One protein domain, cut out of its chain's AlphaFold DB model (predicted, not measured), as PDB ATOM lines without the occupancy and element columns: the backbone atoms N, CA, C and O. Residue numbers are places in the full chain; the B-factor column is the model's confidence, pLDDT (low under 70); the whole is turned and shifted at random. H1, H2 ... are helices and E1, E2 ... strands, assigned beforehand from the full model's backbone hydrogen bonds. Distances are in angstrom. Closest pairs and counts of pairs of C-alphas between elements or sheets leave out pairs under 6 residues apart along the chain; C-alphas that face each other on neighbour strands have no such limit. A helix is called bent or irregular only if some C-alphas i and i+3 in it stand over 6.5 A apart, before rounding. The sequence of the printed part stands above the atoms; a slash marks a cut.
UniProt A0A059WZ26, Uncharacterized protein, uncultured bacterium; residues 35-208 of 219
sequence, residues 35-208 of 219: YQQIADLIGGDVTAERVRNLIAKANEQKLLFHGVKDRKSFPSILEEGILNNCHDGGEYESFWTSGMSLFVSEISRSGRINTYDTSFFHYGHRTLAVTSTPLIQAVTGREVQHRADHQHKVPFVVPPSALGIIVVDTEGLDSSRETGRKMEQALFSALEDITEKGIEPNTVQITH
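This is residues 35 to 208 of the 219 residues of an uncharacterized protein of uncultured bacterium (UniProt A0A059WZ26). A strongly twisted sheet of four strands forms the core, with the long helix H6 along one face and the short helix H3 over part of the other. The small sheet E2 E4 sits beside the edge strand E1, and H1 and H2 make a corner, both packing on H6. The printed part has 174 residues, with six named helices and six named strands in the order H1 H2 E1 H3 E2 H4 E3 H5 E4 E5 H6 E6. The larger sheet is mixed, in the order E1, E3, E5, E6, and the smaller is antiparallel; the class is mixed, helices and strands. The whole is compact and rounded, with a radius of gyration of the C-alphas of 15.2 A and spans of 40 by 37 by 34 A.

E1, residues 63 to 68, is antiparallel to E3, residues 127 to 132, with N 66 and O 129 2.9 A apart. E3 is antiparallel to E5, residues 164 to 168, with N 128 and O 166 at 2.9 A. E5 is parallel to E6, residues 203 to 207, with N 167 and O 205 at 2.8 A. H6, residues 177 to 197, runs along the strands over E5 at a height over the sheet of 8.9 A. E5, H6 and E6 form a strand-helix-strand unit, two parallel neighbour strands joined through a helix, with a left-handed crossover. H3, residues 71 to 80, is on the opposite face, 9.5 A over the sheet; it is irregular, but only just, with C-alphas 72 and 75 6.7 A apart. E2, residues 94 to 97, is antiparallel to E4, residues 151 to 154, with N 96 and O 152 at 2.8 A; the closest C-alphas of E1 and E2, His 66 and Trp 96, are 4.7 A apart. The hub is H2, residues 48 to 60. It touches H1, residues 35 to 42, about perpendicular at 76 degrees, closest at the C-alphas of Gln 36 and Ala 48, 4.5 A. It touches H6 at a steep tilt of 45 degrees, closest at Lys 57 and Thr 195, C-alphas 6.0 A apart, and H4, residues 99 to 102, at Ile 55 and Gly 99, C-alphas 4.9 A apart. H5, residues 133 to 140, only grazes the larger sheet. Every O i to N i+4 pair is within hydrogen-bond range in H1, H2, H5 and H6; H3 has 4 of 6, and H4 is too short for one.

H1 begins at C-alpha 35 (9.339, 44.721, -42.493). H6 is 30.1 A long, H2 18.3 A, E3 16.9 A and E1 16.1 A. E6 ends at C-alpha 207 (22.848, 36.496, -25.312).

The C-alphas farthest apart, Glu 79 and Ser 110, are 43.7 A apart. The printed part has no cut; the links H3 to E2 and H4 to E3 are long. Mean pLDDT of the printed part is 83.2, with 25 residues under 70, among them 85 to 93.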
ATOM      1  N   TYR A  35       8.517  44.268 -43.617       91.75
ATOM      2  CA  TYR A  35       9.339  44.721 -42.493       91.75
ATOM      3  C   TYR A  35       8.515  45.001 -41.230       91.75
ATOM      4  O   TYR A  35       8.979  44.723 -40.129       91.75
ATOM      5  N   GLN A  36       7.300  45.539 -41.387       92.50
ATOM      6  CA  GLN A  36       6.393  45.773 -40.264       92.50
ATOM      7  C   GLN A  36       5.891  44.448 -39.698       92.50
ATOM      8  O   GLN A  36       5.935  44.260 -38.493       92.50
ATOM      9  N   GLN A  37       5.518  43.500 -40.558       90.06
ATOM     10  CA  GLN A  37       5.088  42.175 -40.107       90.06
ATOM     11  C   GLN A  37       6.199  41.444 -39.334       90.06
ATOM     12  O   GLN A  37       5.930  40.861 -38.290       90.06
ATOM     13  N   ILE A  38       7.455  41.509 -39.798       91.69
ATOM     14  CA  ILE A  38       8.608  40.939 -39.078       91.69
ATOM     15  C   ILE A  38       8.800  41.631 -37.724       91.69
ATOM     16  O   ILE A  38       8.980  40.954 -36.715       91.69
ATOM     17  N   ALA A  39       8.740  42.964 -37.696       93.44
ATOM     18  CA  ALA A  39       8.855  43.733 -36.463       93.44
ATOM     19  C   ALA A  39       7.751  43.364 -35.456       93.44
ATOM     20  O   ALA A  39       8.047  43.141 -34.286       93.44
ATOM     21  N   ASP A  40       6.508  43.201 -35.912       91.12
ATOM     22  CA  ASP A  40       5.371  42.805 -35.072       91.12
ATOM     23  C   ASP A  40       5.504  41.363 -34.545       91.12
ATOM     24  O   ASP A  40       5.062  41.055 -33.431       91.12
ATOM     25  N   LEU A  41       6.123  40.465 -35.325       89.12
ATOM     26  CA  LEU A  41       6.434  39.108 -34.874       89.12
ATOM     27  C   LEU A  41       7.482  39.122 -33.756       89.12
ATOM     28  O   LEU A  41       7.234  38.525 -32.710       89.12
ATOM     29  N   ILE A  42       8.602  39.821 -33.955       90.81
ATOM     30  CA  ILE A  42       9.689  39.915 -32.965       90.81
ATOM     31  C   ILE A  42       9.211  40.665 -31.707       90.81
ATOM     32  O   ILE A  42       9.478  40.257 -30.576       90.81
ATOM     33  N   GLY A  43       8.435  41.733 -31.891       90.19
ATOM     34  CA  GLY A  43       7.897  42.565 -30.820       90.19
ATOM     35  C   GLY A  43       8.959  43.389 -30.085       90.19
ATOM     36  O   GLY A  43      10.085  43.565 -30.550       90.19
ATOM     37  N   GLY A  44       8.588  43.907 -28.912       90.06
ATOM     38  CA  GLY A  44       9.457  44.778 -28.120       90.06
ATOM     39  C   GLY A  44       9.602  46.163 -28.755       90.06
ATOM     40  O   GLY A  44       8.615  46.771 -29.162       90.06
ATOM     41  N   ASP A  45      10.833  46.664 -28.826       92.12
ATOM     42  CA  ASP A  45      11.206  47.946 -29.435       92.12
ATOM     43  C   ASP A  45      11.704  47.802 -30.890       92.12
ATOM     44  O   ASP A  45      12.217  48.757 -31.488       92.12
ATOM     45  N   VAL A  46      11.576  46.607 -31.478       94.44
ATOM     46  CA  VAL A  46      11.975  46.342 -32.863       94.44
ATOM     47  C   VAL A  46      10.982  47.002 -33.813       94.44
ATOM     48  O   VAL A  46       9.780  46.760 -33.760       94.44
ATOM     49  N   THR A  47      11.488  47.856 -34.705       95.94
ATOM     50  CA  THR A  47      10.681  48.604 -35.679       95.94
ATOM     51  C   THR A  47      10.948  48.128 -37.103       95.94
ATOM     52  O   THR A  47      12.026  47.612 -37.408       95.94
ATOM     53  N   ALA A  48      10.006  48.374 -38.020       95.31
ATOM     54  CA  ALA A  48      10.182  48.070 -39.443       95.31
ATOM     55  C   ALA A  48      11.453  48.705 -40.041       95.31
ATOM     56  O   ALA A  48      12.109  48.119 -40.901       95.31
ATOM     57  N   GLU A  49      11.819  49.902 -39.578       96.50
ATOM     58  CA  GLU A  49      13.045  50.577 -40.000       96.50
ATOM     59  C   GLU A  49      14.303  49.840 -39.531       96.50
ATOM     60  O   GLU A  49      15.213  49.649 -40.337       96.50
ATOM     61  N   ARG A  50      14.344  49.374 -38.277       96.88
ATOM     62  CA  ARG A  50      15.464  48.572 -37.760       96.88
ATOM     63  C   ARG A  50      15.626  47.276 -38.544       96.88
ATOM     64  O   ARG A  50      16.728  46.978 -38.996       96.88
ATOM     65  N   VAL A  51      14.525  46.567 -38.809       96.50
ATOM     66  CA  VAL A  51      14.538  45.340 -39.629       96.50
ATOM     67  C   VAL A  51      15.095  45.629 -41.027       96.50
ATOM     68  O   VAL A  51      15.997  44.936 -41.498       96.50
ATOM     69  N   ARG A  52      14.604  46.687 -41.686       95.81
ATOM     70  CA  ARG A  52      15.088  47.103 -43.011       95.81
ATOM     71  C   ARG A  52      16.580  47.442 -42.992       95.81
ATOM     72  O   ARG A  52      17.303  47.039 -43.901       95.81
ATOM     73  N   ASN A  53      17.036  48.179 -41.983       96.56
ATOM     74  CA  ASN A  53      18.429  48.604 -41.864       96.56
ATOM     75  C   ASN A  53      19.360  47.411 -41.609       96.56
ATOM     76  O   ASN A  53      20.410  47.329 -42.245       96.56
ATOM     77  N   LEU A  54      18.961  46.465 -40.755       96.69
ATOM     78  CA  LEU A  54      19.689  45.215 -40.534       96.69
ATOM     79  C   LEU A  54      19.828  44.427 -41.841       96.69
ATOM     80  O   LEU A  54      20.940  44.056 -42.206       96.69
ATOM     81  N   ILE A  55      18.732  44.226 -42.584       95.81
ATOM     82  CA  ILE A  55      18.755  43.511 -43.875       95.81
ATOM     83  C   ILE A  55      19.679  44.214 -44.878       95.81
ATOM     84  O   ILE A  55      20.476  43.556 -45.548       95.81
ATOM     85  N   ALA A  56      19.605  45.544 -44.971       96.00
ATOM     86  CA  ALA A  56      20.452  46.323 -45.869       96.00
ATOM     87  C   ALA A  56      21.944  46.159 -45.531       96.00
ATOM     88  O   ALA A  56      22.730  45.824 -46.418       96.00
ATOM     89  N   LYS A  57      22.318  46.313 -44.253       96.38
ATOM     90  CA  LYS A  57      23.700  46.116 -43.783       96.38
ATOM     91  C   LYS A  57      24.174  44.675 -43.997       96.38
ATOM     92  O   LYS A  57      25.292  44.457 -44.458       96.38
ATOM     93  N   ALA A  58      23.324  43.689 -43.708       95.62
ATOM     94  CA  ALA A  58      23.643  42.279 -43.907       95.62
ATOM     95  C   ALA A  58      23.915  41.957 -45.386       95.62
ATOM     96  O   ALA A  58      24.870  41.246 -45.695       95.62
ATOM     97  N   ASN A  59      23.123  42.513 -46.307       95.88
ATOM     98  CA  ASN A  59      23.339  42.355 -47.746       95.88
ATOM     99  C   ASN A  59      24.604  43.092 -48.226       95.88
ATOM    100  O   ASN A  59      25.367  42.535 -49.015       95.88
ATOM    101  N   GLU A  60      24.874  44.304 -47.731       95.50
ATOM    102  CA  GLU A  60      26.107  45.050 -48.032       95.50
ATOM    103  C   GLU A  60      27.361  44.252 -47.639       95.50
ATOM    104  O   GLU A  60      28.299  44.110 -48.426       95.50
ATOM    105  N   GLN A  61      27.334  43.650 -46.451       95.44
ATOM    106  CA  GLN A  61      28.408  42.805 -45.926       95.44
ATOM    107  C   GLN A  61      28.392  41.375 -46.483       95.44
ATOM    108  O   GLN A  61      29.282  40.581 -46.173       95.44
ATOM    109  N   LYS A  62      27.407  41.043 -47.327       96.62
ATOM    110  CA  LYS A  62      27.214  39.721 -47.935       96.62
ATOM    111  C   LYS A  62      27.134  38.597 -46.899       96.62
ATOM    112  O   LYS A  62      27.711  37.521 -47.097       96.62
ATOM    113  N   LEU A  63      26.440  38.863 -45.794       96.25
ATOM    114  CA  LEU A  63      26.272  37.921 -44.695       96.25
ATOM    115  C   LEU A  63      25.413  36.725 -45.113       96.25
ATOM    116  O   LEU A  63      24.470  36.852 -45.901       96.25
ATOM    117  N   LEU A  64      25.756  35.571 -44.551       95.44
ATOM    118  CA  LEU A  64      25.014  34.323 -44.629       95.44
ATOM    119  C   LEU A  64      24.744  33.823 -43.211       95.44
ATOM    120  O   LEU A  64      25.623  33.866 -42.348       95.44
ATOM    121  N   PHE A  65      23.542  33.301 -43.001       93.25
ATOM    122  CA  PHE A  65      23.069  32.819 -41.711       93.25
ATOM    123  C   PHE A  65      22.648  31.358 -41.819       93.25
ATOM    124  O   PHE A  65      21.915  31.002 -42.740       93.25
ATOM    125  N   HIS A  66      23.091  30.528 -40.883       89.56
ATOM    126  CA  HIS A  66      22.700  29.129 -40.781       89.56
ATOM    127  C   HIS A  66      22.106  28.867 -39.410       89.56
ATOM    128  O   HIS A  66      22.729  29.093 -38.373       89.56
ATOM    129  N   GLY A  67      20.876  28.385 -39.425       85.25
ATOM    130  CA  GLY A  67      20.167  28.011 -38.229       85.25
ATOM    131  C   GLY A  67      20.604  26.649 -37.682       85.25
ATOM    132  O   GLY A  67      20.593  25.664 -38.415       85.25
ATOM    133  N   VAL A  68      20.965  26.579 -36.399       79.62
ATOM    134  CA  VAL A  68      21.497  25.360 -35.768       79.62
ATOM    135  C   VAL A  68      20.444  24.740 -34.843       79.62
ATOM    136  O   VAL A  68      20.165  25.281 -33.777       79.62
ATOM    137  N   LYS A  69      19.882  23.586 -35.239       67.31
ATOM    138  CA  LYS A  69      18.728  22.924 -34.583       67.31
ATOM    139  C   LYS A  69      18.973  22.328 -33.194       67.31
ATOM    140  O   LYS A  69      18.021  22.210 -32.433       67.31
ATOM    141  N   ASP A  70      20.200  21.944 -32.846       63.19
ATOM    142  CA  ASP A  70      20.443  21.139 -31.642       63.19
ATOM    143  C   ASP A  70      21.611  21.660 -30.796       63.19
ATOM    144  O   ASP A  70      22.742  21.762 -31.270       63.19
ATOM    145  N   ARG A  71      21.381  21.861 -29.484       56.75
ATOM    146  CA  ARG A  71      22.441  22.177 -28.492       56.75
ATOM    147  C   ARG A  71      23.528  21.091 -28.457       56.75
ATOM    148  O   ARG A  71      24.673  21.385 -28.133       56.75
ATOM    149  N   LYS A  72      23.193  19.845 -28.817       59.50
ATOM    150  CA  LYS A  72      24.152  18.730 -28.930       59.50
ATOM    151  C   LYS A  72      25.104  18.872 -30.120       59.50
ATOM    152  O   LYS A  72      26.201  18.333 -30.057       59.50
ATOM    153  N   SER A  73      24.704  19.607 -31.154       63.81
ATOM    154  CA  SER A  73      25.534  19.898 -32.326       63.81
ATOM    155  C   SER A  73      26.437  21.112 -32.103       63.81
ATOM    156  O   SER A  73      27.339  21.365 -32.891       63.81
ATOM    157  N   PHE A  74      26.232  21.872 -31.023       70.25
ATOM    158  CA  PHE A  74      27.039  23.055 -30.734       70.25
ATOM    159  C   PHE A  74      28.532  22.733 -30.515       70.25
ATOM    160  O   PHE A  74      29.350  23.380 -31.168       70.25
ATOM    161  N   PRO A  75      28.929  21.720 -29.711       73.56
ATOM    162  CA  PRO A  75      30.339  21.342 -29.594       73.56
ATOM    163  C   PRO A  75      30.978  20.974 -30.939       73.56
ATOM    164  O   PRO A  75      32.056  21.468 -31.254       73.56
ATOM    165  N   SER A  76      30.282  20.196 -31.779       75.12
ATOM    166  CA  SER A  76      30.800  19.821 -33.102       75.12
ATOM    167  C   SER A  76      30.957  21.018 -34.039       75.12
ATOM    168  O   SER A  76      31.841  21.007 -34.881       75.12
ATOM    169  N   ILE A  77      30.167  22.084 -33.886       80.19
ATOM    170  CA  ILE A  77      30.332  23.299 -34.700       80.19
ATOM    171  C   ILE A  77      31.595  24.064 -34.311       80.19
ATOM    172  O   ILE A  77      32.249  24.634 -35.181       80.19
ATOM    173  N   LEU A  78      31.955  24.073 -33.027       80.81
ATOM    174  CA  LEU A  78      33.186  24.722 -32.568       80.81
ATOM    175  C   LEU A  78      34.441  23.953 -33.001       80.81
ATOM    176  O   LEU A  78      35.478  24.568 -33.232       80.81
ATOM    177  N   GLU A  79      34.345  22.628 -33.118       83.56
ATOM    178  CA  GLU A  79      35.465  21.761 -33.502       83.56
ATOM    179  C   GLU A  79      35.581  21.580 -35.025       83.56
ATOM    180  O   GLU A  79      36.666  21.712 -35.590       83.56
ATOM    181  N   GLU A  80      34.466  21.305 -35.700       83.81
ATOM    182  CA  GLU A  80      34.418  20.866 -37.102       83.81
ATOM    183  C   GLU A  80      33.804  21.914 -38.046       83.81
ATOM    184  O   GLU A  80      33.984  21.838 -39.263       83.81
ATOM    185  N   GLY A  81      33.119  22.926 -37.507       87.31
ATOM    186  CA  GLY A  81      32.387  23.926 -38.284       87.31
ATOM    187  C   GLY A  81      30.999  23.451 -38.714       87.31
ATOM    188  O   GLY A  81      30.437  22.501 -38.168       87.31
ATOM    189  N   ILE A  82      30.414  24.126 -39.704       87.56
ATOM    190  CA  ILE A  82      29.147  23.687 -40.301       87.56
ATOM    191  C   ILE A  82      29.460  22.680 -41.396       87.56
ATOM    192  O   ILE A  82      29.950  23.043 -42.470       87.56
ATOM    193  N   LEU A  83      29.174  21.412 -41.114       82.31
ATOM    194  CA  LEU A  83      29.318  20.335 -42.078       82.31
ATOM    195  C   LEU A  83      28.302  20.473 -43.217       82.31
ATOM    196  O   LEU A  83      27.194  20.981 -43.050       82.31
ATOM    197  N   ASN A  84      28.657  19.960 -44.389       73.19
ATOM    198  CA  ASN A  84      27.784  19.971 -45.558       73.19
ATOM    199  C   ASN A  84      26.753  18.830 -45.567       73.19
ATOM    200  O   ASN A  84      26.085  18.638 -46.563       73.19
ATOM    201  N   ASN A  85      26.605  18.045 -44.501       60.03
ATOM    202  CA  ASN A  85      25.735  16.863 -44.452       60.03
ATOM    203  C   ASN A  85      24.492  17.043 -43.561       60.03
ATOM    204  O   ASN A  85      23.965  16.060 -43.042       60.03
ATOM    205  N   CYS A  86      23.983  18.269 -43.401       52.50
ATOM    206  CA  CYS A  86      22.685  18.476 -42.757       52.50
ATOM    207  C   CYS A  86      21.588  17.745 -43.558       52.50
ATOM    208  O   CYS A  86      21.389  18.001 -44.741       52.50
ATOM    209  N   HIS A  87      20.908  16.801 -42.908       45.94
ATOM    210  CA  HIS A  87      20.116  15.711 -43.495       45.94
ATOM    211  C   HIS A  87      18.839  16.085 -44.292       45.94
ATOM    212  O   HIS A  87      18.057  15.196 -44.619       45.94
ATOM    213  N   ASP A  88      18.639  17.341 -44.689       40.88
ATOM    214  CA  ASP A  88      17.338  17.840 -45.167       40.88
ATOM    215  C   ASP A  88      17.219  18.024 -46.705       40.88
ATOM    216  O   ASP A  88      16.432  18.857 -47.152       40.88
ATOM    217  N   GLY A  89      17.920  17.265 -47.573       33.12
ATOM    218  CA  GLY A  89      17.620  17.419 -49.019       33.12
ATOM    219  C   GLY A  89      18.430  16.739 -50.126       33.12
ATOM    220  O   GLY A  89      18.229  17.106 -51.284       33.12
ATOM    221  N   GLY A  90      19.286  15.756 -49.841       37.25
ATOM    222  CA  GLY A  90      20.060  15.061 -50.883       37.25
ATOM    223  C   GLY A  90      21.350  15.791 -51.290       37.25
ATOM    224  O   GLY A  90      21.419  17.010 -51.239       37.25
ATOM    225  N   GLU A  91      22.371  14.990 -51.619       47.72
ATOM    226  CA  GLU A  91      23.768  15.356 -51.938       47.72
ATOM    227  C   GLU A  91      24.373  16.511 -51.110       47.72
ATOM    228  O   GLU A  91      24.355  17.658 -51.519       47.72
ATOM    229  N   TYR A  92      24.958  16.164 -49.955       60.97
ATOM    230  CA  TYR A  92      25.965  16.906 -49.169       60.97
ATOM    231  C   TYR A  92      26.045  18.450 -49.332       60.97
ATOM    232  O   TYR A  92      27.124  18.993 -49.608       60.97
ATOM    233  N   GLU A  93      24.944  19.167 -49.086       69.94
ATOM    234  CA  GLU A  93      24.897  20.633 -49.013       69.94
ATOM    235  C   GLU A  93      24.333  21.141 -47.672       69.94
ATOM    236  O   GLU A  93      23.327  20.638 -47.173       69.94
ATOM    237  N   SER A  94      24.951  22.185 -47.103       81.06
ATOM    238  CA  SER A  94      24.383  22.923 -45.961       81.06
ATOM    239  C   SER A  94      23.533  24.104 -46.439       81.06
ATOM    240  O   SER A  94      23.873  24.770 -47.420       81.06
ATOM    241  N   PHE A  95      22.423  24.367 -45.749       85.81
ATOM    242  CA  PHE A  95      21.471  25.426 -46.088       85.81
ATOM    243  C   PHE A  95      21.774  26.730 -45.343       85.81
ATOM    244  O   PHE A  95      21.910  26.716 -44.126       85.81
ATOM    245  N   TRP A  96      21.830  27.857 -46.044       90.50
ATOM    246  CA  TRP A  96      22.074  29.179 -45.463       90.50
ATOM    247  C   TRP A  96      21.069  30.192 -46.007       90.50
ATOM    248  O   TRP A  96      20.535  30.024 -47.094       90.50
ATOM    249  N   THR A  97      20.836  31.287 -45.299       92.62
ATOM    250  CA  THR A  97      19.931  32.367 -45.719       92.62
ATOM    251  C   THR A  97      20.652  33.707 -45.746       92.62
ATOM    252  O   THR A  97      21.561  33.928 -44.949       92.62
ATOM    253  N   SER A  98      20.223  34.625 -46.609       93.81
ATOM    254  CA  SER A  98      20.679  36.020 -46.655       93.81
ATOM    255  C   SER A  98      19.502  36.993 -46.710       93.81
ATOM    256  O   SER A  98      18.413  36.643 -47.169       93.81
ATOM    257  N   GLY A  99      19.738  38.233 -46.272       92.50
ATOM    258  CA  GLY A  99      18.773  39.327 -46.373       92.50
ATOM    259  C   GLY A  99      17.407  38.990 -45.770       92.50
ATOM    260  O   GLY A  99      17.324  38.456 -44.669       92.50
ATOM    261  N   MET A 100      16.330  39.268 -46.501       91.19
ATOM    262  CA  MET A 100      14.951  38.979 -46.100       91.19
ATOM    263  C   MET A 100      14.704  37.489 -45.823       91.19
ATOM    264  O   MET A 100      13.919  37.158 -44.934       91.19
ATOM    265  N   SER A 101      15.397  36.580 -46.520       90.31
ATOM    266  CA  SER A 101      15.234  35.133 -46.317       90.31
ATOM    267  C   SER A 101      15.717  34.645 -44.952       90.31
ATOM    268  O   SER A 101      15.384  33.532 -44.554       90.31
ATOM    269  N   LEU A 102      16.460  35.475 -44.212       91.44
ATOM    270  CA  LEU A 102      16.738  35.236 -42.797       91.44
ATOM    271  C   LEU A 102      15.448  35.156 -41.971       91.44
ATOM    272  O   LEU A 102      15.368  34.341 -41.057       91.44
ATOM    273  N   PHE A 103      14.460  35.993 -42.302       91.06
ATOM    274  CA  PHE A 103      13.226  36.182 -41.537       91.06
ATOM    275  C   PHE A 103      11.994  35.575 -42.202       91.06
ATOM    276  O   PHE A 103      11.002  35.348 -41.518       91.06
ATOM    277  N   VAL A 104      12.011  35.353 -43.522       87.75
ATOM    278  CA  VAL A 104      10.822  34.932 -44.282       87.75
ATOM    279  C   VAL A 104      11.180  33.883 -45.339       87.75
ATOM    280  O   VAL A 104      12.050  34.108 -46.174       87.75
ATOM    281  N   SER A 105      10.487  32.743 -45.340       78.69
ATOM    282  CA  SER A 105      10.625  31.683 -46.352       78.69
ATOM    283  C   SER A 105       9.987  32.093 -47.675       78.69
ATOM    284  O   SER A 105      10.570  31.936 -48.742       78.69
ATOM    285  N   GLU A 106       8.783  32.653 -47.592       73.50
ATOM    286  CA  GLU A 106       8.021  33.177 -48.717       73.50
ATOM    287  C   GLU A 106       7.058  34.267 -48.233       73.50
ATOM    288  O   GLU A 106       6.572  34.245 -47.097       73.50
ATOM    289  N   ILE A 107       6.757  35.216 -49.114       64.06
ATOM    290  CA  ILE A 107       5.644  36.145 -48.921       64.06
ATOM    291  C   ILE A 107       4.456  35.533 -49.655       64.06
ATOM    292  O   ILE A 107       4.487  35.381 -50.879       64.06
ATOM    293  N   SER A 108       3.422  35.139 -48.913       59.16
ATOM    294  CA  SER A 108       2.244  34.513 -49.502       59.16
ATOM    295  C   SER A 108       1.538  35.477 -50.465       59.16
ATOM    296  O   SER A 108       1.628  36.702 -50.352       59.16
ATOM    297  N   ARG A 109       0.729  34.932 -51.383       56.12
ATOM    298  CA  ARG A 109      -0.136  35.746 -52.260       56.12
ATOM    299  C   ARG A 109      -1.147  36.608 -51.492       56.12
ATOM    300  O   ARG A 109      -1.672  37.555 -52.063       56.12
ATOM    301  N   SER A 110      -1.429  36.274 -50.231       56.66
ATOM    302  CA  SER A 110      -2.278  37.064 -49.332       56.66
ATOM    303  C   SER A 110      -1.507  38.134 -48.550       56.66
ATOM    304  O   SER A 110      -2.081  38.762 -47.667       56.66
ATOM    305  N   GLY A 111      -0.219  38.336 -48.848       60.00
ATOM    306  CA  GLY A 111       0.629  39.320 -48.181       60.00
ATOM    307  C   GLY A 111       1.100  38.903 -46.789       60.00
ATOM    308  O   GLY A 111       1.688  39.726 -46.099       60.00
ATOM    309  N   ARG A 112       0.868  37.651 -46.368       65.94
ATOM    310  CA  ARG A 112       1.314  37.124 -45.068       65.94
ATOM    311  C   ARG A 112       2.717  36.532 -45.193       65.94
ATOM    312  O   ARG A 112       3.009  35.840 -46.169       65.94
ATOM    313  N   ILE A 113       3.570  36.770 -44.202       75.19
ATOM    314  CA  ILE A 113       4.910  36.170 -44.157       75.19
ATOM    315  C   ILE A 113       4.859  34.739 -43.604       75.19
ATOM    316  O   ILE A 113       4.255  34.486 -42.564       75.19
ATOM    317  N   ASN A 114       5.485  33.799 -44.314       78.00
ATOM    318  CA  ASN A 114       5.720  32.438 -43.833       78.00
ATOM    319  C   ASN A 114       7.138  32.358 -43.253       78.00
ATOM    320  O   ASN A 114       8.092  32.757 -43.920       78.00
ATOM    321  N   THR A 115       7.279  31.858 -42.027       79.50
ATOM    322  CA  THR A 115       8.556  31.837 -41.296       79.50
ATOM    323  C   THR A 115       9.100  30.431 -41.031       79.50
ATOM    324  O   THR A 115      10.132  30.293 -40.370       79.50
ATOM    325  N   TYR A 116       8.434  29.394 -41.547       70.12
ATOM    326  CA  TYR A 116       8.693  27.999 -41.190       70.12
ATOM    327  C   TYR A 116      10.135  27.546 -41.474       70.12
ATOM    328  O   TYR A 116      10.777  26.981 -40.598       70.12
ATOM    329  N   ASP A 117      10.691  27.873 -42.641       69.69
ATOM    330  CA  ASP A 117      12.046  27.456 -43.047       69.69
ATOM    331  C   ASP A 117      13.103  28.552 -42.832       69.69
ATOM    332  O   ASP A 117      14.119  28.611 -43.529       69.69
ATOM    333  N   THR A 118      12.844  29.493 -41.924       82.12
ATOM    334  CA  THR A 118      13.732  30.644 -41.722       82.12
ATOM    335  C   THR A 118      14.796  30.343 -40.687       82.12
ATOM    336  O   THR A 118      14.530  29.729 -39.654       82.12
ATOM    337  N   SER A 119      16.019  30.817 -40.930       85.25
ATOM    338  CA  SER A 119      17.113  30.620 -39.976       85.25
ATOM    339  C   SER A 119      16.857  31.336 -38.644       85.25
ATOM    340  O   SER A 119      17.363  30.873 -37.625       85.25
ATOM    341  N   PHE A 120      16.077  32.428 -38.654       87.31
ATOM    342  CA  PHE A 120      15.801  33.267 -37.486       87.31
ATOM    343  C   PHE A 120      14.673  32.746 -36.577       87.31
ATOM    344  O   PHE A 120      14.867  32.691 -35.368       87.31
ATOM    345  N   PHE A 121      13.499  32.388 -37.121       76.06
ATOM    346  CA  PHE A 121      12.305  32.082 -36.305       76.06
ATOM    347  C   PHE A 121      12.118  30.601 -35.968       76.06
ATOM    348  O   PHE A 121      11.233  30.254 -35.184       76.06
ATOM    349  N   HIS A 122      12.886  29.698 -36.573       65.69
ATOM    350  CA  HIS A 122      12.674  28.275 -36.346       65.69
ATOM    351  C   HIS A 122      13.079  27.887 -34.906       65.69
ATOM    352  O   HIS A 122      14.259  27.877 -34.559       65.69
ATOM    353  N   TYR A 123      12.086  27.540 -34.068       44.94
ATOM    354  CA  TYR A 123      12.162  27.296 -32.608       44.94
ATOM    355  C   TYR A 123      13.158  26.209 -32.148       44.94
ATOM    356  O   TYR A 123      13.383  26.047 -30.948       44.94
ATOM    357  N   GLY A 124      13.786  25.474 -33.068       49.56
ATOM    358  CA  GLY A 124      14.928  24.613 -32.740       49.56
ATOM    359  C   GLY A 124      16.231  25.393 -32.526       49.56
ATOM    360  O   GLY A 124      17.180  24.874 -31.951       49.56
ATOM    361  N   HIS A 125      16.317  26.639 -32.992       58.34
ATOM    362  CA  HIS A 125      17.593  27.316 -33.158       58.34
ATOM    363  C   HIS A 125      17.853  28.280 -32.005       58.34
ATOM    364  O   HIS A 125      17.710  29.491 -32.120       58.34
ATOM    365  N   ARG A 126      18.330  27.741 -30.879       71.94
ATOM    366  CA  ARG A 126      18.991  28.551 -29.832       71.94
ATOM    367  C   ARG A 126      20.326  29.122 -30.312       71.94
ATOM    368  O   ARG A 126      21.033  29.782 -29.557       71.94
ATOM    369  N   THR A 127      20.720  28.798 -31.535       81.31
ATOM    370  CA  THR A 127      22.043  29.047 -32.062       81.31
ATOM    371  C   THR A 127      21.941  29.406 -33.536       81.31
ATOM    372  O   THR A 127      21.287  28.714 -34.318       81.31
ATOM    373  N   LEU A 128      22.609  30.490 -33.907       88.00
ATOM    374  CA  LEU A 128      22.707  30.980 -35.271       88.00
ATOM    375  C   LEU A 128      24.186  31.093 -35.625       88.00
ATOM    376  O   LEU A 128      24.934  31.815 -34.969       88.00
ATOM    377  N   ALA A 129      24.610  30.376 -36.658       90.56
ATOM    378  CA  ALA A 129      25.927  30.560 -37.238       90.56
ATOM    379  C   ALA A 129      25.870  31.679 -38.278       90.56
ATOM    380  O   ALA A 129      24.948  31.746 -39.094       90.56
ATOM    381  N   VAL A 130      26.864  32.558 -38.245       93.75
ATOM    382  CA  VAL A 130      26.960  33.736 -39.101       93.75
ATOM    383  C   VAL A 130      28.309  33.735 -39.800       93.75
ATOM    384  O   VAL A 130      29.352  33.501 -39.193       93.75
ATOM    385  N   THR A 131      28.295  34.004 -41.097       95.44
ATOM    386  CA  THR A 131      29.499  34.154 -41.916       95.44
ATOM    387  C   THR A 131      29.251  35.180 -43.017       95.44
ATOM    388  O   THR A 131      28.177  35.773 -43.096       95.44
ATOM    389  N   SER A 132      30.236  35.412 -43.877       96.19
ATOM    390  CA  SER A 132      30.081  36.229 -45.076       96.19
ATOM    391  C   SER A 132      30.781  35.574 -46.255       96.19
ATOM    392  O   SER A 132      31.789  34.882 -46.092       96.19
ATOM    393  N   THR A 133      30.277  35.795 -47.472       96.06
ATOM    394  CA  THR A 133      30.933  35.215 -48.654       96.06
ATOM    395  C   THR A 133      32.388  35.675 -48.837       96.06
ATOM    396  O   THR A 133      33.212  34.830 -49.198       96.06
ATOM    397  N   PRO A 134      32.779  36.934 -48.521       96.19
ATOM    398  CA  PRO A 134      34.187  37.332 -48.512       96.19
ATOM    399  C   PRO A 134      35.027  36.581 -47.470       96.19
ATOM    400  O   PRO A 134      36.162  36.208 -47.766       96.19
ATOM    401  N   LEU A 135      34.485  36.336 -46.272       95.19
ATOM    402  CA  LEU A 135      35.197  35.618 -45.212       95.19
ATOM    403  C   LEU A 135      35.408  34.146 -45.582       95.19
ATOM    404  O   LEU A 135      36.522  33.637 -45.455       95.19
ATOM    405  N   ILE A 136      34.378  33.482 -46.118       95.25
ATOM    406  CA  ILE A 136      34.489  32.112 -46.637       95.25
ATOM    407  C   ILE A 136      35.596  32.034 -47.693       95.25
ATOM    408  O   ILE A 136      36.464  31.163 -47.602       95.25
ATOM    409  N   GLN A 137      35.602  32.953 -48.662       96.25
ATOM    410  CA  GLN A 137      36.618  32.991 -49.714       96.25
ATOM    411  C   GLN A 137      38.025  33.183 -49.136       96.25
ATOM    412  O   GLN A 137      38.954  32.500 -49.565       96.25
ATOM    413  N   ALA A 138      38.191  34.082 -48.164       95.88
ATOM    414  CA  ALA A 138      39.486  34.358 -47.547       95.88
ATOM    415  C   ALA A 138      40.043  33.156 -46.764       95.88
ATOM    416  O   ALA A 138      41.240  32.891 -46.818       95.88
ATOM    417  N   VAL A 139      39.179  32.425 -46.053       95.19
ATOM    418  CA  VAL A 139      39.579  31.315 -45.173       95.19
ATOM    419  C   VAL A 139      39.714  29.994 -45.929       95.19
ATOM    420  O   VAL A 139      40.617  29.210 -45.651       95.19
ATOM    421  N   THR A 140      38.817  29.726 -46.878       94.25
ATOM    422  CA  THR A 140      38.724  28.418 -47.551       94.25
ATOM    423  C   THR A 140      39.262  28.430 -48.981       94.25
ATOM    424  O   THR A 140      39.463  27.368 -49.567       94.25
ATOM    425  N   GLY A 141      39.455  29.611 -49.577       95.62
ATOM    426  CA  GLY A 141      39.762  29.763 -51.001       95.62
ATOM    427  C   GLY A 141      38.587  29.451 -51.936       95.62
ATOM    428  O   GLY A 141      38.761  29.503 -53.155       95.62
ATOM    429  N   ARG A 142      37.402  29.127 -51.400       93.19
ATOM    430  CA  ARG A 142      36.213  28.735 -52.166       93.19
ATOM    431  C   ARG A 142      35.203  29.867 -52.246       93.19
ATOM    432  O   ARG A 142      34.935  30.539 -51.253       93.19
ATOM    433  N   GLU A 143      34.583  29.995 -53.411       92.75
ATOM    434  CA  GLU A 143      33.616  31.053 -53.666       92.75
ATOM    435  C   GLU A 143      32.192  30.583 -53.363       92.75
ATOM    436  O   GLU A 143      31.774  29.494 -53.765       92.75
ATOM    437  N   VAL A 144      31.432  31.437 -52.680       92.12
ATOM    438  CA  VAL A 144      29.975  31.341 -52.579       92.12
ATOM    439  C   VAL A 144      29.400  32.601 -53.205       92.12
ATOM    440  O   VAL A 144      29.686  33.716 -52.759       92.12
ATOM    441  N   GLN A 145      28.595  32.445 -54.255       92.31
ATOM    442  CA  GLN A 145      27.968  33.587 -54.907       92.31
ATOM    443  C   GLN A 145      26.894  34.174 -53.988       92.31
ATOM    444  O   GLN A 145      25.838  33.577 -53.791       92.31
ATOM    445  N   HIS A 146      27.135  35.376 -53.464       93.00
ATOM    446  CA  HIS A 146      26.114  36.070 -52.690       93.00
ATOM    447  C   HIS A 146      24.944  36.496 -53.586       93.00
ATOM    448  O   HIS A 146      25.128  37.000 -54.695       93.00
ATOM    449  N   ARG A 147      23.736  36.336 -53.055       92.56
ATOM    450  CA  ARG A 147      22.465  36.797 -53.609       92.56
ATOM    451  C   ARG A 147      21.688  37.382 -52.444       92.56
ATOM    452  O   ARG A 147      21.597  36.728 -51.408       92.56
ATOM    453  N   ALA A 148      21.183  38.597 -52.607       90.06
ATOM    454  CA  ALA A 148      20.315  39.203 -51.607       90.06
ATOM    455  C   ALA A 148      19.012  38.401 -51.512       90.06
ATOM    456  O   ALA A 148      18.537  37.893 -52.529       90.06
ATOM    457  N   ASP A 149      18.467  38.304 -50.301       88.44
ATOM    458  CA  ASP A 149      17.139  37.738 -50.037       88.44
ATOM    459  C   ASP A 149      16.979  36.317 -50.602       88.44
ATOM    460  O   ASP A 149      16.068  36.027 -51.382       88.44
ATOM    461  N   HIS A 150      17.935  35.441 -50.275       88.44
ATOM    462  CA  HIS A 150      18.010  34.117 -50.878       88.44
ATOM    463  C   HIS A 150      18.368  33.014 -49.890       88.44
ATOM    464  O   HIS A 150      19.009  33.229 -48.860       88.44
ATOM    465  N   GLN A 151      17.990  31.802 -50.278       88.56
ATOM    466  CA  GLN A 151      18.452  30.560 -49.685       88.56
ATOM    467  C   GLN A 151      19.659  30.045 -50.476       88.56
ATOM    468  O   GLN A 151      19.607  29.904 -51.694       88.56
ATOM    469  N   HIS A 152      20.752  29.762 -49.787       89.00
ATOM    470  CA  HIS A 152      22.015  29.312 -50.355       89.00
ATOM    471  C   HIS A 152      22.262  27.868 -49.972       89.00
ATOM    472  O   HIS A 152      22.039  27.464 -48.833       89.00
ATOM    473  N   LYS A 153      22.801  27.113 -50.921       87.50
ATOM    474  CA  LYS A 153      23.354  25.793 -50.664       87.50
ATOM    475  C   LYS A 153      24.868  25.886 -50.717       87.50
ATOM    476  O   LYS A 153      25.427  26.319 -51.724       87.50
ATOM    477  N   VAL A 154      25.526  25.531 -49.619       88.44
ATOM    478  CA  VAL A 154      26.986  25.553 -49.504       88.44
ATOM    479  C   VAL A 154      27.481  24.101 -49.522       88.44
ATOM    480  O   VAL A 154      27.285  23.381 -48.537       88.44
ATOM    481  N   PRO A 155      28.112  23.642 -50.624       87.44
ATOM    482  CA  PRO A 155      28.451  22.231 -50.847       87.44
ATOM    483  C   PRO A 155      29.752  21.817 -50.146       87.44
ATOM    484  O   PRO A 155      30.538  21.019 -50.660       87.44
ATOM    485  N   PHE A 156      30.060  22.443 -49.010       88.81
ATOM    486  CA  PHE A 156      31.301  22.224 -48.283       88.81
ATOM    487  C   PHE A 156      31.241  22.661 -46.835       88.81
ATOM    488  O   PHE A 156      30.365  23.424 -46.445       88.81
ATOM    489  N   VAL A 157      32.207  22.163 -46.065       89.75
ATOM    490  CA  VAL A 157      32.362  22.524 -44.662       89.75
ATOM    491  C   VAL A 157      32.775  23.983 -44.547       89.75
ATOM    492  O   VAL A 157      33.813  24.377 -45.084       89.75
ATOM    493  N   VAL A 158      31.988  24.774 -43.824       91.62
ATOM    494  CA  VAL A 158      32.395  26.120 -43.416       91.62
ATOM    495  C   VAL A 158      33.126  25.987 -42.079       91.62
ATOM    496  O   VAL A 158      32.478  25.665 -41.082       91.62
ATOM    497  N   PRO A 159      34.461  26.171 -42.037       91.56
ATOM    498  CA  PRO A 159      35.248  25.885 -40.842       91.56
ATOM    499  C   PRO A 159      34.973  26.911 -39.733       91.56
ATOM    500  O   PRO A 159      34.614  28.047 -40.054       91.56
ATOM    501  N   PRO A 160      35.238  26.583 -38.453       90.50
ATOM    502  CA  PRO A 160      35.046  27.506 -37.325       90.50
ATOM    503  C   PRO A 160      35.716  28.872 -37.534       90.50
ATOM    504  O   PRO A 160      35.142  29.917 -37.233       90.50
ATOM    505  N   SER A 161      36.888  28.884 -38.177       92.69
ATOM    506  CA  SER A 161      37.651  30.100 -38.483       92.69
ATOM    507  C   SER A 161      36.996  31.033 -39.504       92.69
ATOM    508  O   SER A 161      37.528  32.109 -39.762       92.69
ATOM    509  N   ALA A 162      35.874  30.632 -40.101       93.81
ATOM    510  CA  ALA A 162      35.040  31.449 -40.973       93.81
ATOM    511  C   ALA A 162      33.664  31.755 -40.352       93.81
ATOM    512  O   ALA A 162      32.789  32.248 -41.061       93.81
ATOM    513  N   LEU A 163      33.444  31.456 -39.068       91.00
ATOM    514  CA  LEU A 163      32.146  31.572 -38.402       91.00
ATOM    515  C   LEU A 163      32.216  32.485 -37.178       91.00
ATOM    516  O   LEU A 163      33.137  32.378 -36.373       91.00
ATOM    517  N   GLY A 164      31.191  33.312 -36.999       90.19
ATOM    518  CA  GLY A 164      30.749  33.771 -35.683       90.19
ATOM    519  C   GLY A 164      29.494  32.998 -35.281       90.19
ATOM    520  O   GLY A 164      28.690  32.644 -36.144       90.19
ATOM    521  N   ILE A 165      29.312  32.717 -33.993       87.81
ATOM    522  CA  ILE A 165      28.136  31.995 -33.497       87.81
ATOM    523  C   ILE A 165      27.391  32.861 -32.483       87.81
ATOM    524  O   ILE A 165      27.971  33.293 -31.492       87.81
ATOM    525  N   ILE A 166      26.094  33.072 -32.694       88.25
ATOM    526  CA  ILE A 166      25.199  33.639 -31.683       88.25
ATOM    527  C   ILE A 166      24.503  32.484 -30.971       88.25
ATOM    528  O   ILE A 166      23.942  31.608 -31.626       88.25
ATOM    529  N   VAL A 167      24.507  32.493 -29.641       86.00
ATOM    530  CA  VAL A 167      23.761  31.557 -28.797       86.00
ATOM    531  C   VAL A 167      22.808  32.350 -27.917       86.00
ATOM    532  O   VAL A 167      23.243  33.189 -27.136       86.00
ATOM    533  N   VAL A 168      21.516  32.057 -28.006       82.69
ATOM    534  CA  VAL A 168      20.522  32.543 -27.050       82.69
ATOM    535  C   VAL A 168      20.417  31.515 -25.932       82.69
ATOM    536  O   VAL A 168      19.951  30.392 -26.145       82.69
ATOM    537  N   ASP A 169      20.881  31.889 -24.745       79.44
ATOM    538  CA  ASP A 169      20.774  31.034 -23.572       79.44
ATOM    539  C   ASP A 169      19.346  31.067 -23.029       79.44
ATOM    540  O   ASP A 169      18.784  32.118 -22.728       79.44
ATOM    541  N   THR A 170      18.753  29.887 -22.932       73.06
ATOM    542  CA  THR A 170      17.360  29.681 -22.533       73.06
ATOM    543  C   THR A 170      17.239  28.634 -21.438       73.06
ATOM    544  O   THR A 170      16.200  27.993 -21.271       73.06
ATOM    545  N   GLU A 171      18.331  28.392 -20.715       73.81
ATOM    546  CA  GLU A 171      18.326  27.502 -19.567       73.81
ATOM    547  C   GLU A 171      17.338  27.993 -18.497       73.81
ATOM    548  O   GLU A 171      17.331  29.161 -18.119       73.81
ATOM    549  N   GLY A 172      16.462  27.092 -18.043       70.12
ATOM    550  CA  GLY A 172      15.438  27.402 -17.042       70.12
ATOM    551  C   GLY A 172      14.221  28.182 -17.553       70.12
ATOM    552  O   GLY A 172      13.350  28.493 -16.744       70.12
ATOM    553  N   LEU A 173      14.128  28.476 -18.856       73.19
ATOM    554  CA  LEU A 173      12.974  29.174 -19.428       73.19
ATOM    555  C   LEU A 173      11.877  28.207 -19.881       73.19
ATOM    556  O   LEU A 173      12.147  27.071 -20.280       73.19
ATOM    557  N   ASP A 174      10.632  28.677 -19.825       78.50
ATOM    558  CA  ASP A 174       9.475  27.933 -20.311       78.50
ATOM    559  C   ASP A 174       9.353  27.980 -21.846       78.50
ATOM    560  O   ASP A 174      10.004  28.764 -22.533       78.50
ATOM    561  N   SER A 175       8.497  27.127 -22.410       77.44
ATOM    562  CA  SER A 175       8.247  27.083 -23.859       77.44
ATOM    563  C   SER A 175       7.122  28.029 -24.301       77.44
ATOM    564  O   SER A 175       6.403  27.731 -25.256       77.44
ATOM    565  N   SER A 176       6.901  29.141 -23.592       81.69
ATOM    566  CA  SER A 176       5.820  30.077 -23.915       81.69
ATOM    567  C   SER A 176       6.143  30.940 -25.143       81.69
ATOM    568  O   SER A 176       7.301  31.192 -25.485       81.69
ATOM    569  N   ARG A 177       5.101  31.463 -25.807       83.56
ATOM    570  CA  ARG A 177       5.268  32.432 -26.904       83.56
ATOM    571  C   ARG A 177       5.963  33.713 -26.439       83.56
ATOM    572  O   ARG A 177       6.675  34.323 -27.236       83.56
ATOM    573  N   GLU A 178       5.745  34.120 -25.188       83.88
ATOM    574  CA  GLU A 178       6.402  35.283 -24.587       83.88
ATOM    575  C   GLU A 178       7.913  35.065 -24.484       83.88
ATOM    576  O   GLU A 178       8.676  35.900 -24.969       83.88
ATOM    577  N   THR A 179       8.342  33.915 -23.953       81.75
ATOM    578  CA  THR A 179       9.756  33.520 -23.931       81.75
ATOM    579  C   THR A 179      10.335  33.481 -25.342       81.75
ATOM    580  O   THR A 179      11.383  34.075 -25.588       81.75
ATOM    581  N   GLY A 180       9.619  32.883 -26.303       81.19
ATOM    582  CA  GLY A 180      10.023  32.896 -27.712       81.19
ATOM    583  C   GLY A 180      10.231  34.313 -28.264       81.19
ATOM    584  O   GLY A 180      11.216  34.574 -28.942       81.19
ATOM    585  N   ARG A 181       9.368  35.265 -27.894       85.88
ATOM    586  CA  ARG A 181       9.475  36.688 -28.276       85.88
ATOM    587  C   ARG A 181      10.715  37.352 -27.686       85.88
ATOM    588  O   ARG A 181      11.439  38.044 -28.394       85.88
ATOM    589  N   LYS A 182      10.988  37.119 -26.401       86.12
ATOM    590  CA  LYS A 182      12.187  37.642 -25.730       86.12
ATOM    591  C   LYS A 182      13.463  37.072 -26.363       86.12
ATOM    592  O   LYS A 182      14.427  37.805 -26.570       86.12
ATOM    593  N   MET A 183      13.455  35.795 -26.754       85.19
ATOM    594  CA  MET A 183      14.553  35.183 -27.511       85.19
ATOM    595  C   MET A 183      14.736  35.815 -28.894       85.19
ATOM    596  O   MET A 183      15.861  36.143 -29.264       85.19
ATOM    597  N   GLU A 184      13.646  36.011 -29.643       88.12
ATOM    598  CA  GLU A 184      13.650  36.681 -30.949       88.12
ATOM    599  C   GLU A 184      14.253  38.096 -30.827       88.12
ATOM    600  O   GLU A 184      15.124  38.468 -31.609       88.12
ATOM    601  N   GLN A 185      13.880  38.866 -29.801       89.38
ATOM    602  CA  GLN A 185      14.425  40.210 -29.537       89.38
ATOM    603  C   GLN A 185      15.921  40.187 -29.199       89.38
ATOM    604  O   GLN A 185      16.698  41.009 -29.696       89.38
ATOM    605  N   ALA A 186      16.337  39.226 -28.374       88.19
ATOM    606  CA  ALA A 186      17.725  39.058 -27.966       88.19
ATOM    607  C   ALA A 186      18.618  38.634 -29.149       88.19
ATOM    608  O   ALA A 186      19.739  39.128 -29.292       88.19
ATOM    609  N   LEU A 187      18.104  37.769 -30.030       89.25
ATOM    610  CA  LEU A 187      18.763  37.375 -31.275       89.25
ATOM    611  C   LEU A 187      18.826  38.537 -32.274       89.25
ATOM    612  O   LEU A 187      19.867  38.755 -32.889       89.25
ATOM    613  N   PHE A 188      17.743  39.307 -32.416       92.50
ATOM    614  CA  PHE A 188      17.708  40.486 -33.286       92.50
ATOM    615  C   PHE A 188      18.755  41.525 -32.873       92.50
ATOM    616  O   PHE A 188      19.519  41.996 -33.713       92.50
ATOM    617  N   SER A 189      18.850  41.813 -31.574       91.31
ATOM    618  CA  SER A 189      19.841  42.749 -31.032       91.31
ATOM    619  C   SER A 189      21.278  42.268 -31.279       91.31
ATOM    620  O   SER A 189      22.134  43.049 -31.686       91.31
ATOM    621  N   ALA A 190      21.543  40.967 -31.109       90.88
ATOM    622  CA  ALA A 190      22.851  40.383 -31.413       90.88
ATOM    623  C   ALA A 190      23.202  40.474 -32.911       90.88
ATOM    624  O   ALA A 190      24.353  40.705 -33.275       90.88
ATOM    625  N   LEU A 191      22.216  40.334 -33.799       92.31
ATOM    626  CA  LEU A 191      22.425  40.532 -35.231       92.31
ATOM    627  C   LEU A 191      22.717  41.990 -35.589       92.31
ATOM    628  O   LEU A 191      23.584  42.231 -36.428       92.31
ATOM    629  N   GLU A 192      22.034  42.956 -34.967       93.75
ATOM    630  CA  GLU A 192      22.364  44.377 -35.139       93.75
ATOM    631  C   GLU A 192      23.823  44.637 -34.741       93.75
ATOM    632  O   GLU A 192      24.572  45.190 -35.548       93.75
ATOM    633  N   ASP A 193      24.255  44.122 -33.585       91.25
ATOM    634  CA  ASP A 193      25.646  44.185 -33.125       91.25
ATOM    635  C   ASP A 193      26.635  43.632 -34.164       91.25
ATOM    636  O   ASP A 193      27.614  44.305 -34.500       91.25
ATOM    637  N   ILE A 194      26.375  42.439 -34.716       89.62
ATOM    638  CA  ILE A 194      27.231  41.838 -35.754       89.62
ATOM    639  C   ILE A 194      27.262  42.705 -37.013       89.62
ATOM    640  O   ILE A 194      28.330  42.920 -37.583       89.62
ATOM    641  N   THR A 195      26.121  43.233 -37.462       91.50
ATOM    642  CA  THR A 195      26.098  44.101 -38.651       91.50
ATOM    643  C   THR A 195      26.774  45.454 -38.422       91.50
ATOM    644  O   THR A 195      27.083  46.148 -39.388       91.50
ATOM    645  N   GLU A 196      27.020  45.861 -37.180       90.25
ATOM    646  CA  GLU A 196      27.725  47.106 -36.863       90.25
ATOM    647  C   GLU A 196      29.220  46.904 -36.645       90.25
ATOM    648  O   GLU A 196      30.025  47.711 -37.110       90.25
ATOM    649  N   LYS A 197      29.593  45.826 -35.956       88.06
ATOM    650  CA  LYS A 197      30.976  45.548 -35.545       88.06
ATOM    651  C   LYS A 197      31.710  44.627 -36.522       88.06
ATOM    652  O   LYS A 197      32.937  44.598 -36.528       88.06
ATOM    653  N   GLY A 198      30.969  43.924 -37.376       85.00
ATOM    654  CA  GLY A 198      31.468  42.848 -38.221       85.00
ATOM    655  C   GLY A 198      31.474  41.500 -37.496       85.00
ATOM    656  O   GLY A 198      31.235  41.401 -36.295       85.00
ATOM    657  N   ILE A 199      31.745  40.438 -38.253       84.62
ATOM    658  CA  ILE A 199      31.898  39.088 -37.701       84.62
ATOM    659  C   ILE A 199      33.289  38.964 -37.087       84.62
ATOM    660  O   ILE A 199      34.285  39.152 -37.788       84.62
ATOM    661  N   GLU A 200      33.359  38.558 -35.823       83.75
ATOM    662  CA  GLU A 200      34.593  38.067 -35.211       83.75
ATOM    663  C   GLU A 200      34.657  36.537 -35.365       83.75
ATOM    664  O   GLU A 200      33.868  35.821 -34.738       83.75
ATOM    665  N   PRO A 201      35.548  35.988 -36.211       81.88
ATOM    666  CA  PRO A 201      35.602  34.547 -36.422       81.88
ATOM    667  C   PRO A 201      36.067  33.796 -35.168       81.88
ATOM    668  O   PRO A 201      36.865  34.322 -34.394       81.88
ATOM    669  N   ASN A 202      35.627  32.546 -35.001       74.75
ATOM    670  CA  ASN A 202      35.859  31.718 -33.808       74.75
ATOM    671  C   ASN A 202      35.297  32.307 -32.500       74.75
ATOM    672  O   ASN A 202      35.754  31.936 -31.417       74.75
ATOM    673  N   THR A 203      34.326  33.219 -32.569       75.25
ATOM    674  CA  THR A 203      33.692  33.773 -31.368       75.25
ATOM    675  C   THR A 203      32.290  33.222 -31.160       75.25
ATOM    676  O   THR A 203      31.573  32.875 -32.105       75.25
ATOM    677  N   VAL A 204      31.913  33.139 -29.885       79.38
ATOM    678  CA  VAL A 204      30.565  32.795 -29.442       79.38
ATOM    679  C   VAL A 204      30.019  33.994 -28.682       79.38
ATOM    680  O   VAL A 204      30.506  34.321 -27.601       79.38
ATOM    681  N   GLN A 205      28.993  34.633 -29.234       83.44
ATOM    682  CA  GLN A 205      28.213  35.642 -28.536       83.44
ATOM    683  C   GLN A 205      27.054  34.950 -27.826       83.44
ATOM    684  O   GLN A 205      26.109  34.492 -28.467       83.44
ATOM    685  N   ILE A 206      27.124  34.872 -26.499       77.00
ATOM    686  CA  ILE A 206      26.015  34.391 -25.676       77.00
ATOM    687  C   ILE A 206      25.144  35.590 -25.313       77.00
ATOM    688  O   ILE A 206      25.631  36.592 -24.795       77.00
ATOM    689  N   THR A 207      23.857  35.483 -25.600       77.25
ATOM    690  CA  THR A 207      22.848  36.496 -25.312       77.25
ATOM    691  C   THR A 207      21.785  35.892 -24.401       77.25
ATOM    692  O   THR A 207      21.340  34.760 -24.597       77.25
ATOM    693  N   HIS A 208      21.420  36.636 -23.357       76.88
ATOM    694  CA  HIS A 208      20.460  36.204 -22.349       76.88
ATOM    695  C   HIS A 208      19.182  37.042 -22.484       76.88
ATOM    696  O   HIS A 208      19.236  38.255 -22.267       76.88
TER     697      HIS A 208